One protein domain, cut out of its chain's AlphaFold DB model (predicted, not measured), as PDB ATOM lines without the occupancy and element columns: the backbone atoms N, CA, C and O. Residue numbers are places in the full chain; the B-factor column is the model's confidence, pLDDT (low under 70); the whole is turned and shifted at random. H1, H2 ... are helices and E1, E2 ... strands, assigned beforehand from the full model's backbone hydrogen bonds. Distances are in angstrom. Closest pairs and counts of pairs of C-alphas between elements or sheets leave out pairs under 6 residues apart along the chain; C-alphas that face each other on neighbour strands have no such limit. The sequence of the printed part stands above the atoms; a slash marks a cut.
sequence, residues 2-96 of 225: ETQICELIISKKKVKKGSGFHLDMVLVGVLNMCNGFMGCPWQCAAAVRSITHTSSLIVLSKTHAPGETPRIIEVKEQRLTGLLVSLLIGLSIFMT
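What this domain is: This is residues 2 to 96 of the 225 residues of the protein "Band 3 anion transport protein" of Araneus ventricosus (UniProt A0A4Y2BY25). This is a loose, spread-out model: H1 and H3 pack side by side near the middle, a small strand hairpin of E1 and E2 with a long loop reaches one far end, and H2 folds back from H1 and runs to the other. H4 makes an arm, of which residues 83 to 91 stick out along with 92 to 96. The printed part has 95 residues, with named elements in the order H1, H2, H3, E1, E2, H4; the sheet E1 - E2 is antiparallel and the class is mostly helix. It is loose, with a radius of gyration of the C-alphas of 16.9 A, and flat, spanning 57 by 36 by 19 A.

Where its parts are: Look first for strands E1, residues 58 to 60, and E2, residues 72 to 75. Find H3 at residues 47 to 56, 14.2 A long. H1, residues 2 to 11, begins at C-alpha 2 at (-95.717, -50.279, 9.903) and is 14.2 A long. H2, residues 21 to 37, runs 24.8 A to C-alpha 37 at (-115.577, -52.098, 20.157). H4, residues 80 to 91, runs 16.1 A to C-alpha 91 at (-118.955, -36.831, 3.671).

How they stand to each other: In the hairpin E1 and E2, find N 59 and O 74 within hydrogen-bond range at 2.9 A. The closest C-alphas of H3 and E2, Thr 54 and Val 75, are 7.3 A apart. H1 and H3 touch, closest at C-alphas Cys 6 and Ala 47, 5.0 A, at a shallow tilt of 25 degrees, the same way. H2 touches H1 with residues 21 to 25 alone, closest at C-alphas Phe 21 and Gln 4, 6.8 A; this helical hairpin runs opposite ways at a shallow tilt of 34.7 degrees, only just short of steep. H2 and H3 are apart, and H4 touches no helix. In H1, H2, H3 and H4 every O i to N i+4 pair is within hydrogen-bond range.

The domain as a whole: The C-alphas farthest apart, Phe 37 and Pro 66, are 57.2 A apart. The printed part has no cut. The link from E1 to E2 is long, with 11 residues. Residues 83 to 96 stand free. Mean pLDDT of the printed part is 85.9; look for values under 70 at residues 62 to 71.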
ATOM      1  N   GLU A   2     -95.466 -51.071  11.125       87.00
ATOM      2  CA  GLU A   2     -95.717 -50.279   9.903       87.00
ATOM      3  C   GLU A   2     -95.785 -48.766  10.153       87.00
ATOM      4  O   GLU A   2     -95.088 -48.009   9.485       87.00
ATOM      5  N   THR A   3     -96.541 -48.333  11.171       89.75
ATOM      6  CA  THR A   3     -96.631 -46.913  11.554       89.75
ATOM      7  C   THR A   3     -95.275 -46.303  11.894       89.75
ATOM      8  O   THR A   3     -94.967 -45.213  11.434       89.75
ATOM      9  N   GLN A   4     -94.439 -47.033  12.629       90.62
ATOM     10  CA  GLN A   4     -93.126 -46.555  13.067       90.62
ATOM     11  C   GLN A   4     -92.141 -46.476  11.893       90.62
ATOM     12  O   GLN A   4     -91.413 -45.500  11.767       90.62
ATOM     13  N   ILE A   5     -92.164 -47.460  10.983       88.25
ATOM     14  CA  ILE A   5     -91.368 -47.414   9.745       88.25
ATOM     15  C   ILE A   5     -91.804 -46.224   8.882       88.25
ATOM     16  O   ILE A   5     -90.966 -45.489   8.372       88.25
ATOM     17  N   CYS A   6     -93.113 -46.008   8.736       89.38
ATOM     18  CA  CYS A   6     -93.650 -44.867   8.001       89.38
ATOM     19  C   CYS A   6     -93.200 -43.532   8.610       89.38
ATOM     20  O   CYS A   6     -92.791 -42.636   7.875       89.38
ATOM     21  N   GLU A   7     -93.275 -43.393   9.931       88.19
ATOM     22  CA  GLU A   7     -92.878 -42.174  10.635       88.19
ATOM     23  C   GLU A   7     -91.368 -41.924  10.521       88.19
ATOM     24  O   GLU A   7     -90.980 -40.810  10.189       88.19
ATOM     25  N   LEU A   8     -90.532 -42.964  10.649       87.69
ATOM     26  CA  LEU A   8     -89.078 -42.873  10.439       87.69
ATOM     27  C   LEU A   8     -88.716 -42.407   9.023       87.69
ATOM     28  O   LEU A   8     -87.776 -41.640   8.838       87.69
ATOM     29  N   ILE A   9     -89.453 -42.858   8.004       85.50
ATOM     30  CA  ILE A   9     -89.223 -42.417   6.619       85.50
ATOM     31  C   ILE A   9     -89.587 -40.936   6.451       85.50
ATOM     32  O   ILE A   9     -88.917 -40.210   5.719       85.50
ATOM     33  N   ILE A  10     -90.644 -40.469   7.116       84.69
ATOM     34  CA  ILE A  10     -91.088 -39.073   7.023       84.69
ATOM     35  C   ILE A  10     -90.183 -38.152   7.843       84.69
ATOM     36  O   ILE A  10     -89.884 -37.056   7.377       84.69
ATOM     37  N   SER A  11     -89.718 -38.594   9.013       83.44
ATOM     38  CA  SER A  11     -88.853 -37.806   9.897       83.44
ATOM     39  C   SER A  11     -87.474 -37.538   9.298       83.44
ATOM     40  O   SER A  11     -86.832 -36.575   9.690       83.44
ATOM     41  N   LYS A  12     -87.028 -38.362   8.339       76.62
ATOM     42  CA  LYS A  12     -85.803 -38.119   7.562       76.62
ATOM     43  C   LYS A  12     -85.926 -36.961   6.564       76.62
ATOM     44  O   LYS A  12     -84.920 -36.515   6.030       76.62
ATOM     45  N   LYS A  13     -87.136 -36.475   6.267       76.12
ATOM     46  CA  LYS A  13     -87.319 -35.279   5.428       76.12
ATOM     47  C   LYS A  13     -87.069 -34.016   6.259       76.12
ATOM     48  O   LYS A  13     -87.214 -34.058   7.474       76.12
ATOM     49  N   LYS A  14     -86.779 -32.880   5.604       70.75
ATOM     50  CA  LYS A  14     -86.580 -31.543   6.217       70.75
ATOM     51  C   LYS A  14     -87.848 -30.982   6.896       70.75
ATOM     52  O   LYS A  14     -88.423 -29.981   6.457       70.75
ATOM     53  N   VAL A  15     -88.322 -31.658   7.941       74.56
ATOM     54  CA  VAL A  15     -89.429 -31.244   8.810       74.56
ATOM     55  C   VAL A  15     -88.891 -30.346   9.922       74.56
ATOM     56  O   VAL A  15     -87.797 -30.560  10.437       74.56
ATOM     57  N   LYS A  16     -89.638 -29.295  10.264       73.75
ATOM     58  CA  LYS A  16     -89.208 -28.286  11.246       73.75
ATOM     59  C   LYS A  16     -89.598 -28.675  12.668       73.75
ATOM     60  O   LYS A  16     -88.946 -28.247  13.616       73.75
ATOM     61  N   LYS A  17     -90.683 -29.435  12.839       78.06
ATOM     62  CA  LYS A  17     -91.118 -29.934  14.147       78.06
ATOM     63  C   LYS A  17     -90.624 -31.363  14.352       78.06
ATOM     64  O   LYS A  17     -90.619 -32.163  13.422       78.06
ATOM     65  N   GLY A  18     -90.228 -31.672  15.587       75.25
ATOM     66  CA  GLY A  18     -89.801 -33.018  15.973       75.25
ATOM     67  C   GLY A  18     -90.901 -34.073  15.793       75.25
ATOM     68  O   GLY A  18     -92.093 -33.760  15.803       75.25
ATOM     69  N   SER A  19     -90.480 -35.328  15.642       79.38
ATOM     70  CA  SER A  19     -91.338 -36.514  15.503       79.38
ATOM     71  C   SER A  19     -91.925 -36.983  16.840       79.38
ATOM     72  O   SER A  19     -91.322 -36.792  17.897       79.38
ATOM     73  N   GLY A  20     -93.087 -37.640  16.793       86.88
ATOM     74  CA  GLY A  20     -93.919 -37.973  17.949       86.88
ATOM     75  C   GLY A  20     -94.108 -39.473  18.180       86.88
ATOM     76  O   GLY A  20     -95.184 -39.866  18.626       86.88
ATOM     77  N   PHE A  21     -93.085 -40.300  17.936       88.12
ATOM     78  CA  PHE A  21     -93.182 -41.770  17.873       88.12
ATOM     79  C   PHE A  21     -94.002 -42.441  18.984       88.12
ATOM     80  O   PHE A  21     -94.818 -43.331  18.722       88.12
ATOM     81  N   HIS A  22     -93.794 -42.035  20.240       92.31
ATOM     82  CA  HIS A  22     -94.505 -42.614  21.382       92.31
ATOM     83  C   HIS A  22     -95.973 -42.194  21.434       92.31
ATOM     84  O   HIS A  22     -96.840 -43.021  21.720       92.31
ATOM     85  N   LEU A  23     -96.253 -40.921  21.148       91.75
ATOM     86  CA  LEU A  23     -97.613 -40.395  21.143       91.75
ATOM     87  C   LEU A  23     -98.432 -41.056  20.031       91.75
ATOM     88  O   LEU A  23     -99.556 -41.483  20.280       91.75
ATOM     89  N   ASP A  24     -97.841 -41.216  18.848       91.19
ATOM     90  CA  ASP A  24     -98.486 -41.854  17.701       91.19
ATOM     91  C   ASP A  24     -98.784 -43.336  17.969       91.19
ATOM     92  O   ASP A  24     -99.859 -43.828  17.615       91.19
ATOM     93  N   MET A  25     -97.897 -44.049  18.678       90.81
ATOM     94  CA  MET A  25     -98.154 -45.427  19.118       90.81
ATOM     95  C   MET A  25     -99.375 -45.510  20.048       90.81
ATOM     96  O   MET A  25    -100.249 -46.357  19.846       90.81
ATOM     97  N   VAL A  26     -99.450 -44.634  21.057       94.38
ATOM     98  CA  VAL A  26    -100.570 -44.609  22.012       94.38
ATOM     99  C   VAL A  26    -101.871 -44.238  21.304       94.38
ATOM    100  O   VAL A  26    -102.886 -44.906  21.499       94.38
ATOM    101  N   LEU A  27    -101.840 -43.220  20.439       92.88
ATOM    102  CA  LEU A  27    -103.012 -42.750  19.706       92.88
ATOM    103  C   LEU A  27    -103.586 -43.845  18.798       92.88
ATOM    104  O   LEU A  27    -104.782 -44.126  18.858       92.88
ATOM    105  N   VAL A  28    -102.741 -44.510  18.000       93.12
ATOM    106  CA  VAL A  28    -103.169 -45.621  17.131       93.12
ATOM    107  C   VAL A  28    -103.709 -46.792  17.956       93.12
ATOM    108  O   VAL A  28    -104.697 -47.410  17.559       93.12
ATOM    109  N   GLY A  29    -103.111 -47.085  19.115       94.25
ATOM    110  CA  GLY A  29    -103.598 -48.119  20.031       94.25
ATOM    111  C   GLY A  29    -105.006 -47.829  20.558       94.25
ATOM    112  O   GLY A  29    -105.889 -48.679  20.454       94.25
ATOM    113  N   VAL A  30    -105.238 -46.612  21.061       95.56
ATOM    114  CA  VAL A  30    -106.552 -46.183  21.570       95.56
ATOM    115  C   VAL A  30    -107.600 -46.174  20.454       95.56
ATOM    116  O   VAL A  30    -108.689 -46.713  20.639       95.56
ATOM    117  N   LEU A  31    -107.272 -45.634  19.276       94.50
ATOM    118  CA  LEU A  31    -108.190 -45.602  18.133       94.50
ATOM    119  C   LEU A  31    -108.564 -47.010  17.655       94.50
ATOM    120  O   LEU A  31    -109.738 -47.281  17.413       94.50
ATOM    121  N   ASN A  32    -107.602 -47.932  17.569       95.19
ATOM    122  CA  ASN A  32    -107.884 -49.315  17.183       95.19
ATOM    123  C   ASN A  32    -108.701 -50.068  18.238       95.19
ATOM    124  O   ASN A  32    -109.552 -50.878  17.873       95.19
ATOM    125  N   MET A  33    -108.498 -49.774  19.525       95.75
ATOM    126  CA  MET A  33    -109.339 -50.302  20.598       95.75
ATOM    127  C   MET A  33    -110.793 -49.830  20.439       95.75
ATOM    128  O   MET A  33    -111.708 -50.652  20.454       95.75
ATOM    129  N   CYS A  34    -111.012 -48.530  20.208       95.50
ATOM    130  CA  CYS A  34    -112.340 -47.981  19.925       95.50
ATOM    131  C   CYS A  34    -112.968 -48.598  18.664       95.50
ATOM    132  O   CYS A  34    -114.125 -49.018  18.704       95.50
ATOM    133  N   ASN A  35    -112.204 -48.726  17.572       94.62
ATOM    134  CA  ASN A  35    -112.672 -49.370  16.341       94.62
ATOM    135  C   ASN A  35    -113.072 -50.831  16.588       94.62
ATOM    136  O   ASN A  35    -114.102 -51.265  16.078       94.62
ATOM    137  N   GLY A  36    -112.313 -51.563  17.410       95.31
ATOM    138  CA  GLY A  36    -112.636 -52.931  17.812       95.31
ATOM    139  C   GLY A  36    -113.982 -53.041  18.532       95.31
ATOM    140  O   GLY A  36    -114.783 -53.902  18.179       95.31
ATOM    141  N   PHE A  37    -114.276 -52.135  19.473       95.75
ATOM    142  CA  PHE A  37    -115.577 -52.098  20.157       95.75
ATOM    143  C   PHE A  37    -116.745 -51.758  19.221       95.75
ATOM    144  O   PHE A  37    -117.847 -52.268  19.407       95.75
ATOM    145  N   MET A  38    -116.513 -50.921  18.207       95.06
ATOM    146  CA  MET A  38    -117.525 -50.539  17.215       95.06
ATOM    147  C   MET A  38    -117.651 -51.531  16.042       95.06
ATOM    148  O   MET A  38    -118.480 -51.320  15.160       95.06
ATOM    149  N   GLY A  39    -116.827 -52.586  15.989       93.56
ATOM    150  CA  GLY A  39    -116.788 -53.538  14.871       93.56
ATOM    151  C   GLY A  39    -116.188 -52.975  13.573       93.56
ATOM    152  O   GLY A  39    -116.377 -53.545  12.501       93.56
ATOM    153  N   CYS A  40    -115.479 -51.849  13.651       93.44
ATOM    154  CA  CYS A  40    -114.781 -51.232  12.527       93.44
ATOM    155  C   CYS A  40    -113.405 -51.882  12.290       93.44
ATOM    156  O   CYS A  40    -112.793 -52.401  13.228       93.44
ATOM    157  N   PRO A  41    -112.875 -51.843  11.053       93.50
ATOM    158  CA  PRO A  41    -111.563 -52.402  10.758       93.50
ATOM    159  C   PRO A  41    -110.451 -51.639  11.484       93.50
ATOM    160  O   PRO A  41    -110.518 -50.421  11.677       93.50
ATOM    161  N   TRP A  42    -109.391 -52.357  11.847       92.31
ATOM    162  CA  TRP A  42    -108.186 -51.746  12.398       92.31
ATOM    163  C   TRP A  42    -107.435 -50.958  11.329       92.31
ATOM    164  O   TRP A  42    -107.400 -51.331  10.156       92.31
ATOM    165  N   GLN A  43    -106.835 -49.852  11.749       90.81
ATOM    166  CA  GLN A  43    -106.140 -48.916  10.882       90.81
ATOM    167  C   GLN A  43    -104.673 -48.790  11.301       90.81
ATOM    168  O   GLN A  43    -104.326 -48.790  12.484       90.81
ATOM    169  N   CYS A  44    -103.807 -48.660  10.303       90.25
ATOM    170  CA  CYS A  44    -102.383 -48.382  10.446       90.25
ATOM    171  C   CYS A  44    -101.985 -47.235   9.505       90.25
ATOM    172  O   CYS A  44    -102.738 -46.872   8.592       90.25
ATOM    173  N   ALA A  45    -100.810 -46.634   9.723       89.50
ATOM    174  CA  ALA A  45    -100.333 -45.589   8.823       89.50
ATOM    175  C   ALA A  45     -99.930 -46.182   7.465       89.50
ATOM    176  O   ALA A  45     -99.200 -47.170   7.384       89.50
ATOM    177  N   ALA A  46    -100.382 -45.548   6.384       90.69
ATOM    178  CA  ALA A  46    -100.127 -46.003   5.025       90.69
ATOM    179  C   ALA A  46     -98.914 -45.275   4.425       90.69
ATOM    180  O   ALA A  46     -99.040 -44.129   3.999       90.69
ATOM    181  N   ALA A  47     -97.769 -45.959   4.326       90.06
ATOM    182  CA  ALA A  47     -96.494 -45.362   3.908       90.06
ATOM    183  C   ALA A  47     -96.571 -44.561   2.595       90.06
ATOM    184  O   ALA A  47     -96.256 -43.376   2.581       90.06
ATOM    185  N   VAL A  48     -97.063 -45.162   1.505       90.56
ATOM    186  CA  VAL A  48     -97.151 -44.488   0.192       90.56
ATOM    187  C   VAL A  48     -98.054 -43.252   0.250       90.56
ATOM    188  O   VAL A  48     -97.720 -42.209  -0.311       90.56
ATOM    189  N   ARG A  49     -99.183 -43.334   0.965       90.75
ATOM    190  CA  ARG A  49    -100.110 -42.204   1.127       90.75
ATOM    191  C   ARG A  49     -99.467 -41.081   1.938       90.75
ATOM    192  O   ARG A  49     -99.575 -39.920   1.562       90.75
ATOM    193  N   SER A  50     -98.802 -41.417   3.036       90.38
ATOM    194  CA  SER A  50     -98.158 -40.425   3.891       90.38
ATOM    195  C   SER A  50     -96.981 -39.757   3.177       90.38
ATOM    196  O   SER A  50     -96.867 -38.537   3.219       90.38
ATOM    197  N   ILE A  51     -96.161 -40.516   2.439       88.12
ATOM    198  CA  ILE A  51     -95.055 -39.974   1.637       88.12
ATOM    199  C   ILE A  51     -95.581 -39.024   0.563       88.12
ATOM    200  O   ILE A  51     -95.064 -37.920   0.445       88.12
ATOM    201  N   THR A  52     -96.604 -39.421  -0.197       88.75
ATOM    202  CA  THR A  52     -97.175 -38.590  -1.273       88.75
ATOM    203  C   THR A  52     -97.869 -37.343  -0.737       88.75
ATOM    204  O   THR A  52     -97.689 -36.263  -1.298       88.75
ATOM    205  N   HIS A  53     -98.578 -37.452   0.390       90.00
ATOM    206  CA  HIS A  53     -99.122 -36.290   1.087       90.00
ATOM    207  C   HIS A  53     -98.001 -35.334   1.508       90.00
ATOM    208  O   HIS A  53     -98.048 -34.159   1.156       90.00
ATOM    209  N   THR A  54     -96.946 -35.823   2.164       87.69
ATOM    210  CA  THR A  54     -95.803 -34.979   2.541       87.69
ATOM    211  C   THR A  54     -95.112 -34.386   1.316       87.69
ATOM    212  O   THR A  54     -94.798 -33.202   1.323       87.69
ATOM    213  N   SER A  55     -94.936 -35.153   0.235       85.00
ATOM    214  CA  SER A  55     -94.338 -34.670  -1.016       85.00
ATOM    215  C   SER A  55     -95.149 -33.554  -1.674       85.00
ATOM    216  O   SER A  55     -94.563 -32.639  -2.238       85.00
ATOM    217  N   SER A  56     -96.480 -33.563  -1.549       87.12
ATOM    218  CA  SER A  56     -97.331 -32.468  -2.044       87.12
ATOM    219  C   SER A  56     -97.183 -31.156  -1.258       87.12
ATOM    220  O   SER A  56     -97.600 -30.101  -1.730       87.12
ATOM    221  N   LEU A  57     -96.582 -31.219  -0.066       87.94
ATOM    222  CA  LEU A  57     -96.353 -30.086   0.832       87.94
ATOM    223  C   LEU A  57     -94.903 -29.582   0.796       87.94
ATOM    224  O   LEU A  57     -94.559 -28.639   1.515       87.94
ATOM    225  N   ILE A  58     -94.054 -30.207  -0.025       85.12
ATOM    226  CA  ILE A  58     -92.665 -29.801  -0.228       85.12
ATOM    227  C   ILE A  58     -92.633 -28.532  -1.078       85.12
ATOM    228  O   ILE A  58     -93.193 -28.480  -2.174       85.12
ATOM    229  N   VAL A  59     -91.926 -27.517  -0.590       81.44
ATOM    230  CA  VAL A  59     -91.614 -26.313  -1.355       81.44
ATOM    231  C   VAL A  59     -90.227 -26.470  -1.959       81.44
ATOM    232  O   VAL A  59     -89.218 -26.492  -1.252       81.44
ATOM    233  N   LEU A  60     -90.200 -26.569  -3.282       80.44
ATOM    234  CA  LEU A  60     -88.983 -26.616  -4.080       80.44
ATOM    235  C   LEU A  60     -88.514 -25.190  -4.403       80.44
ATOM    236  O   LEU A  60     -89.335 -24.284  -4.588       80.44
ATOM    237  N   SER A  61     -87.202 -24.961  -4.445       75.38
ATOM    238  CA  SER A  61     -86.661 -23.632  -4.727       75.38
ATOM    239  C   SER A  61     -86.824 -23.243  -6.189       75.38
ATOM    240  O   SER A  61     -86.875 -24.076  -7.088       75.38
ATOM    241  N   LYS A  62     -86.966 -21.934  -6.407       68.00
ATOM    242  CA  LYS A  62     -87.270 -21.331  -7.713       68.00
ATOM    243  C   LYS A  62     -86.034 -20.784  -8.428       68.00
ATOM    244  O   LYS A  62     -86.122 -20.427  -9.595       68.00
ATOM    245  N   THR A  63     -84.910 -20.683  -7.726       62.16
ATOM    246  CA  THR A  63     -83.637 -20.161  -8.235       62.16
ATOM    247  C   THR A  63     -82.649 -21.313  -8.336       62.16
ATOM    248  O   THR A  63     -81.965 -21.612  -7.358       62.16
ATOM    249  N   HIS A  64     -82.636 -21.957  -9.499       59.03
ATOM    250  CA  HIS A  64     -81.687 -22.996  -9.897       59.03
ATOM    251  C   HIS A  64     -81.135 -22.666 -11.270       59.03
ATOM    252  O   HIS A  64     -81.854 -22.080 -12.089       59.03
ATOM    253  N   ALA A  65     -79.879 -23.029 -11.521       64.38
ATOM    254  CA  ALA A  65     -79.342 -22.928 -12.866       64.38
ATOM    255  C   ALA A  65     -80.113 -23.891 -13.797       64.38
ATOM    256  O   ALA A  65     -80.527 -24.972 -13.368       64.38
ATOM    257  N   PRO A  66     -80.361 -23.525 -15.068       52.19
ATOM    258  CA  PRO A  66     -81.004 -24.426 -16.020       52.19
ATOM    259  C   PRO A  66     -80.171 -25.708 -16.181       52.19
ATOM    260  O   PRO A  66     -79.077 -25.665 -16.734       52.19
ATOM    261  N   GLY A  67     -80.695 -26.833 -15.684       60.62
ATOM    262  CA  GLY A  67     -80.004 -28.131 -15.642       60.62
ATOM    263  C   GLY A  67     -79.878 -28.727 -14.235       60.62
ATOM    264  O   GLY A  67     -79.724 -29.938 -14.114       60.62
ATOM    265  N   GLU A  68     -80.022 -27.917 -13.184       57.75
ATOM    266  CA  GLU A  68     -80.028 -28.382 -11.794       57.75
ATOM    267  C   GLU A  68     -81.432 -28.795 -11.347       57.75
ATOM    268  O   GLU A  68     -82.437 -28.137 -11.648       57.75
ATOM    269  N   THR A  69     -81.516 -29.891 -10.599       57.53
ATOM    270  CA  THR A  69     -82.766 -30.318  -9.978       57.53
ATOM    271  C   THR A  69     -83.108 -29.408  -8.791       57.53
ATOM    272  O   THR A  69     -82.224 -28.939  -8.073       57.53
ATOM    273  N   PRO A  70     -84.398 -29.093  -8.581       61.09
ATOM    274  CA  PRO A  70     -84.767 -28.061  -7.632       61.09
ATOM    275  C   PRO A  70     -84.623 -28.532  -6.175       61.09
ATOM    276  O   PRO A  70     -85.170 -29.564  -5.788       61.09
ATOM    277  N   ARG A  71     -83.934 -27.736  -5.351       65.94
ATOM    278  CA  ARG A  71     -83.646 -28.018  -3.934       65.94
ATOM    279  C   ARG A  71     -84.893 -27.905  -3.069       65.94
ATOM    280  O   ARG A  71     -85.727 -27.014  -3.261       65.94
ATOM    281  N   ILE A  72     -84.983 -28.760  -2.059       73.12
ATOM    282  CA  ILE A  72     -86.055 -28.723  -1.061       73.12
ATOM    283  C   ILE A  72     -85.758 -27.594  -0.067       73.12
ATOM    284  O   ILE A  72     -84.810 -27.683   0.707       73.12
ATOM    285  N   ILE A  73     -86.570 -26.531  -0.074       75.94
ATOM    286  CA  ILE A  73     -86.430 -25.423   0.886       75.94
ATOM    287  C   ILE A  73     -87.034 -25.826   2.229       75.94
ATOM    288  O   ILE A  73     -86.410 -25.698   3.276       75.94
ATOM    289  N   GLU A  74     -88.292 -26.260   2.206       79.81
ATOM    290  CA  GLU A  74     -89.025 -26.598   3.419       79.81
ATOM    291  C   GLU A  74     -90.212 -27.509   3.120       79.81
ATOM    292  O   GLU A  74     -90.807 -27.466   2.039       79.81
ATOM    293  N   VAL A  75     -90.598 -28.299   4.120       85.25
ATOM    294  CA  VAL A  75     -91.871 -29.016   4.140       85.25
ATOM    295  C   VAL A  75     -92.879 -28.171   4.911       85.25
ATOM    296  O   VAL A  75     -92.659 -27.831   6.076       85.25
ATOM    297  N   LYS A  76     -94.004 -27.811   4.285       88.31
ATOM    298  CA  LYS A  76     -95.096 -27.168   5.019       88.31
ATOM    299  C   LYS A  76     -95.790 -28.214   5.891       88.31
ATOM    300  O   LYS A  76     -96.237 -29.244   5.406       88.31
ATOM    301  N   GLU A  77     -95.891 -27.939   7.185       87.31
ATOM    302  CA  GLU A  77     -96.552 -28.827   8.140       87.31
ATOM    303  C   GLU A  77     -97.927 -28.278   8.519       87.31
ATOM    304  O   GLU A  77     -98.038 -27.328   9.303       87.31
ATOM    305  N   GLN A  78     -98.988 -28.884   7.989       89.56
ATOM    306  CA  GLN A  78    -100.365 -28.494   8.280       89.56
ATOM    307  C   GLN A  78    -101.131 -29.624   8.965       89.56
ATOM    308  O   GLN A  78    -101.101 -30.775   8.542       89.56
ATOM    309  N   ARG A  79    -101.909 -29.267   9.993       90.69
ATOM    310  CA  ARG A  79    -102.902 -30.170  10.602       90.69
ATOM    311  C   ARG A  79    -104.220 -30.195   9.822       90.69
ATOM    312  O   ARG A  79    -104.956 -31.175   9.862       90.69
ATOM    313  N   LEU A  80    -104.512 -29.106   9.108       93.31
ATOM    314  CA  LEU A  80    -105.796 -28.897   8.446       93.31
ATOM    315  C   LEU A  80    -106.001 -29.818   7.239       93.31
ATOM    316  O   LEU A  80    -107.106 -30.306   7.047       93.31
ATOM    317  N   THR A  81    -104.965 -30.092   6.443       93.69
ATOM    318  CA  THR A  81    -105.102 -30.912   5.227       93.69
ATOM    319  C   THR A  81    -105.539 -32.338   5.562       93.69
ATOM    320  O   THR A  81    -106.509 -32.830   4.988       93.69
ATOM    321  N   GLY A  82    -104.909 -32.969   6.560       91.25
ATOM    322  CA  GLY A  82    -105.289 -34.302   7.040       91.25
ATOM    323  C   GLY A  82    -106.703 -34.353   7.632       91.25
ATOM    324  O   GLY A  82    -107.450 -35.303   7.376       91.25
ATOM    325  N   LEU A  83    -107.107 -33.306   8.363       93.88
ATOM    326  CA  LEU A  83    -108.466 -33.178   8.897       93.88
ATOM    327  C   LEU A  83    -109.500 -33.027   7.774       93.88
ATOM    328  O   LEU A  83    -110.519 -33.713   7.791       93.88
ATOM    329  N   LEU A  84    -109.223 -32.187   6.773       95.44
ATOM    330  CA  LEU A  84    -110.112 -31.986   5.627       95.44
ATOM    331  C   LEU A  84    -110.269 -33.264   4.801       95.44
ATOM    332  O   LEU A  84    -111.389 -33.612   4.447       95.44
ATOM    333  N   VAL A  85    -109.183 -33.997   4.540       94.50
ATOM    334  CA  VAL A  85    -109.254 -35.294   3.848       94.50
ATOM    335  C   VAL A  85    -110.128 -36.279   4.628       94.50
ATOM    336  O   VAL A  85    -111.010 -36.904   4.044       94.50
ATOM    337  N   SER A  86    -109.940 -36.384   5.946       93.31
ATOM    338  CA  SER A  86    -110.745 -37.276   6.796       93.31
ATOM    339  C   SER A  86    -112.229 -36.889   6.801       93.31
ATOM    340  O   SER A  86    -113.097 -37.752   6.672       93.31
ATOM    341  N   LEU A  87    -112.526 -35.588   6.869       95.06
ATOM    342  CA  LEU A  87    -113.889 -35.063   6.797       95.06
ATOM    343  C   LEU A  87    -114.539 -35.362   5.438       95.06
ATOM    344  O   LEU A  87    -115.674 -35.828   5.390       95.06
ATOM    345  N   LEU A  88    -113.820 -35.135   4.335       94.88
ATOM    346  CA  LEU A  88    -114.306 -35.404   2.979       94.88
ATOM    347  C   LEU A  88    -114.560 -36.899   2.742       94.88
ATOM    348  O   LEU A  88    -115.538 -37.246   2.082       94.88
ATOM    349  N   ILE A  89    -113.736 -37.786   3.313       94.19
ATOM    350  CA  ILE A  89    -113.997 -39.234   3.302       94.19
ATOM    351  C   ILE A  89    -115.298 -39.544   4.056       94.19
ATOM    352  O   ILE A  89    -116.121 -40.299   3.541       94.19
ATOM    353  N   GLY A  90    -115.539 -38.928   5.217       93.44
ATOM    354  CA  GLY A  90    -116.800 -39.080   5.953       93.44
ATOM    355  C   GLY A  90    -118.025 -38.563   5.185       93.44
ATOM    356  O   GLY A  90    -119.065 -39.217   5.154       93.44
ATOM    357  N   LEU A  91    -117.892 -37.429   4.491       94.44
ATOM    358  CA  LEU A  91    -118.955 -36.831   3.671       94.44
ATOM    359  C   LEU A  91    -119.152 -37.518   2.308       94.44
ATOM    360  O   LEU A  91    -120.126 -37.226   1.609       94.44
ATOM    361  N   SER A  92    -118.266 -38.443   1.923       94.81
ATOM    362  CA  SER A  92    -118.280 -39.093   0.604       94.81
ATOM    363  C   SER A  92    -119.584 -39.837   0.300       94.81
ATOM    364  O   SER A  92    -119.986 -39.902  -0.863       94.81
ATOM    365  N   ILE A  93    -120.297 -40.307   1.331       93.75
ATOM    366  CA  ILE A  93    -121.601 -40.975   1.205       93.75
ATOM    367  C   ILE A  93    -122.615 -40.061   0.499       93.75
ATOM    368  O   ILE A  93    -123.314 -40.504  -0.414       93.75
ATOM    369  N   PHE A  94    -122.645 -38.769   0.838       94.06
ATOM    370  CA  PHE A  94    -123.542 -37.797   0.203       94.06
ATOM    371  C   PHE A  94    -123.124 -37.463  -1.235       94.06
ATOM    372  O   PHE A  94    -123.966 -37.131  -2.068       94.06
ATOM    373  N   MET A  95    -121.833 -37.593  -1.557       91.56
ATOM    374  CA  MET A  95    -121.290 -37.321  -2.891       91.56
ATOM    375  C   MET A  95    -121.258 -38.549  -3.817       91.56
ATOM    376  O   MET A  95    -120.800 -38.446  -4.956       91.56
ATOM    377  N   THR A  96    -121.812 -39.690  -3.394       92.06
ATOM    378  CA  THR A  96    -121.914 -40.928  -4.191       92.06
ATOM    379  C   THR A  96    -122.330 -40.735  -5.665       92.06
ATOM    380  O   THR A  96    -121.658 -41.304  -6.532       92.06
TER     381      THR A  96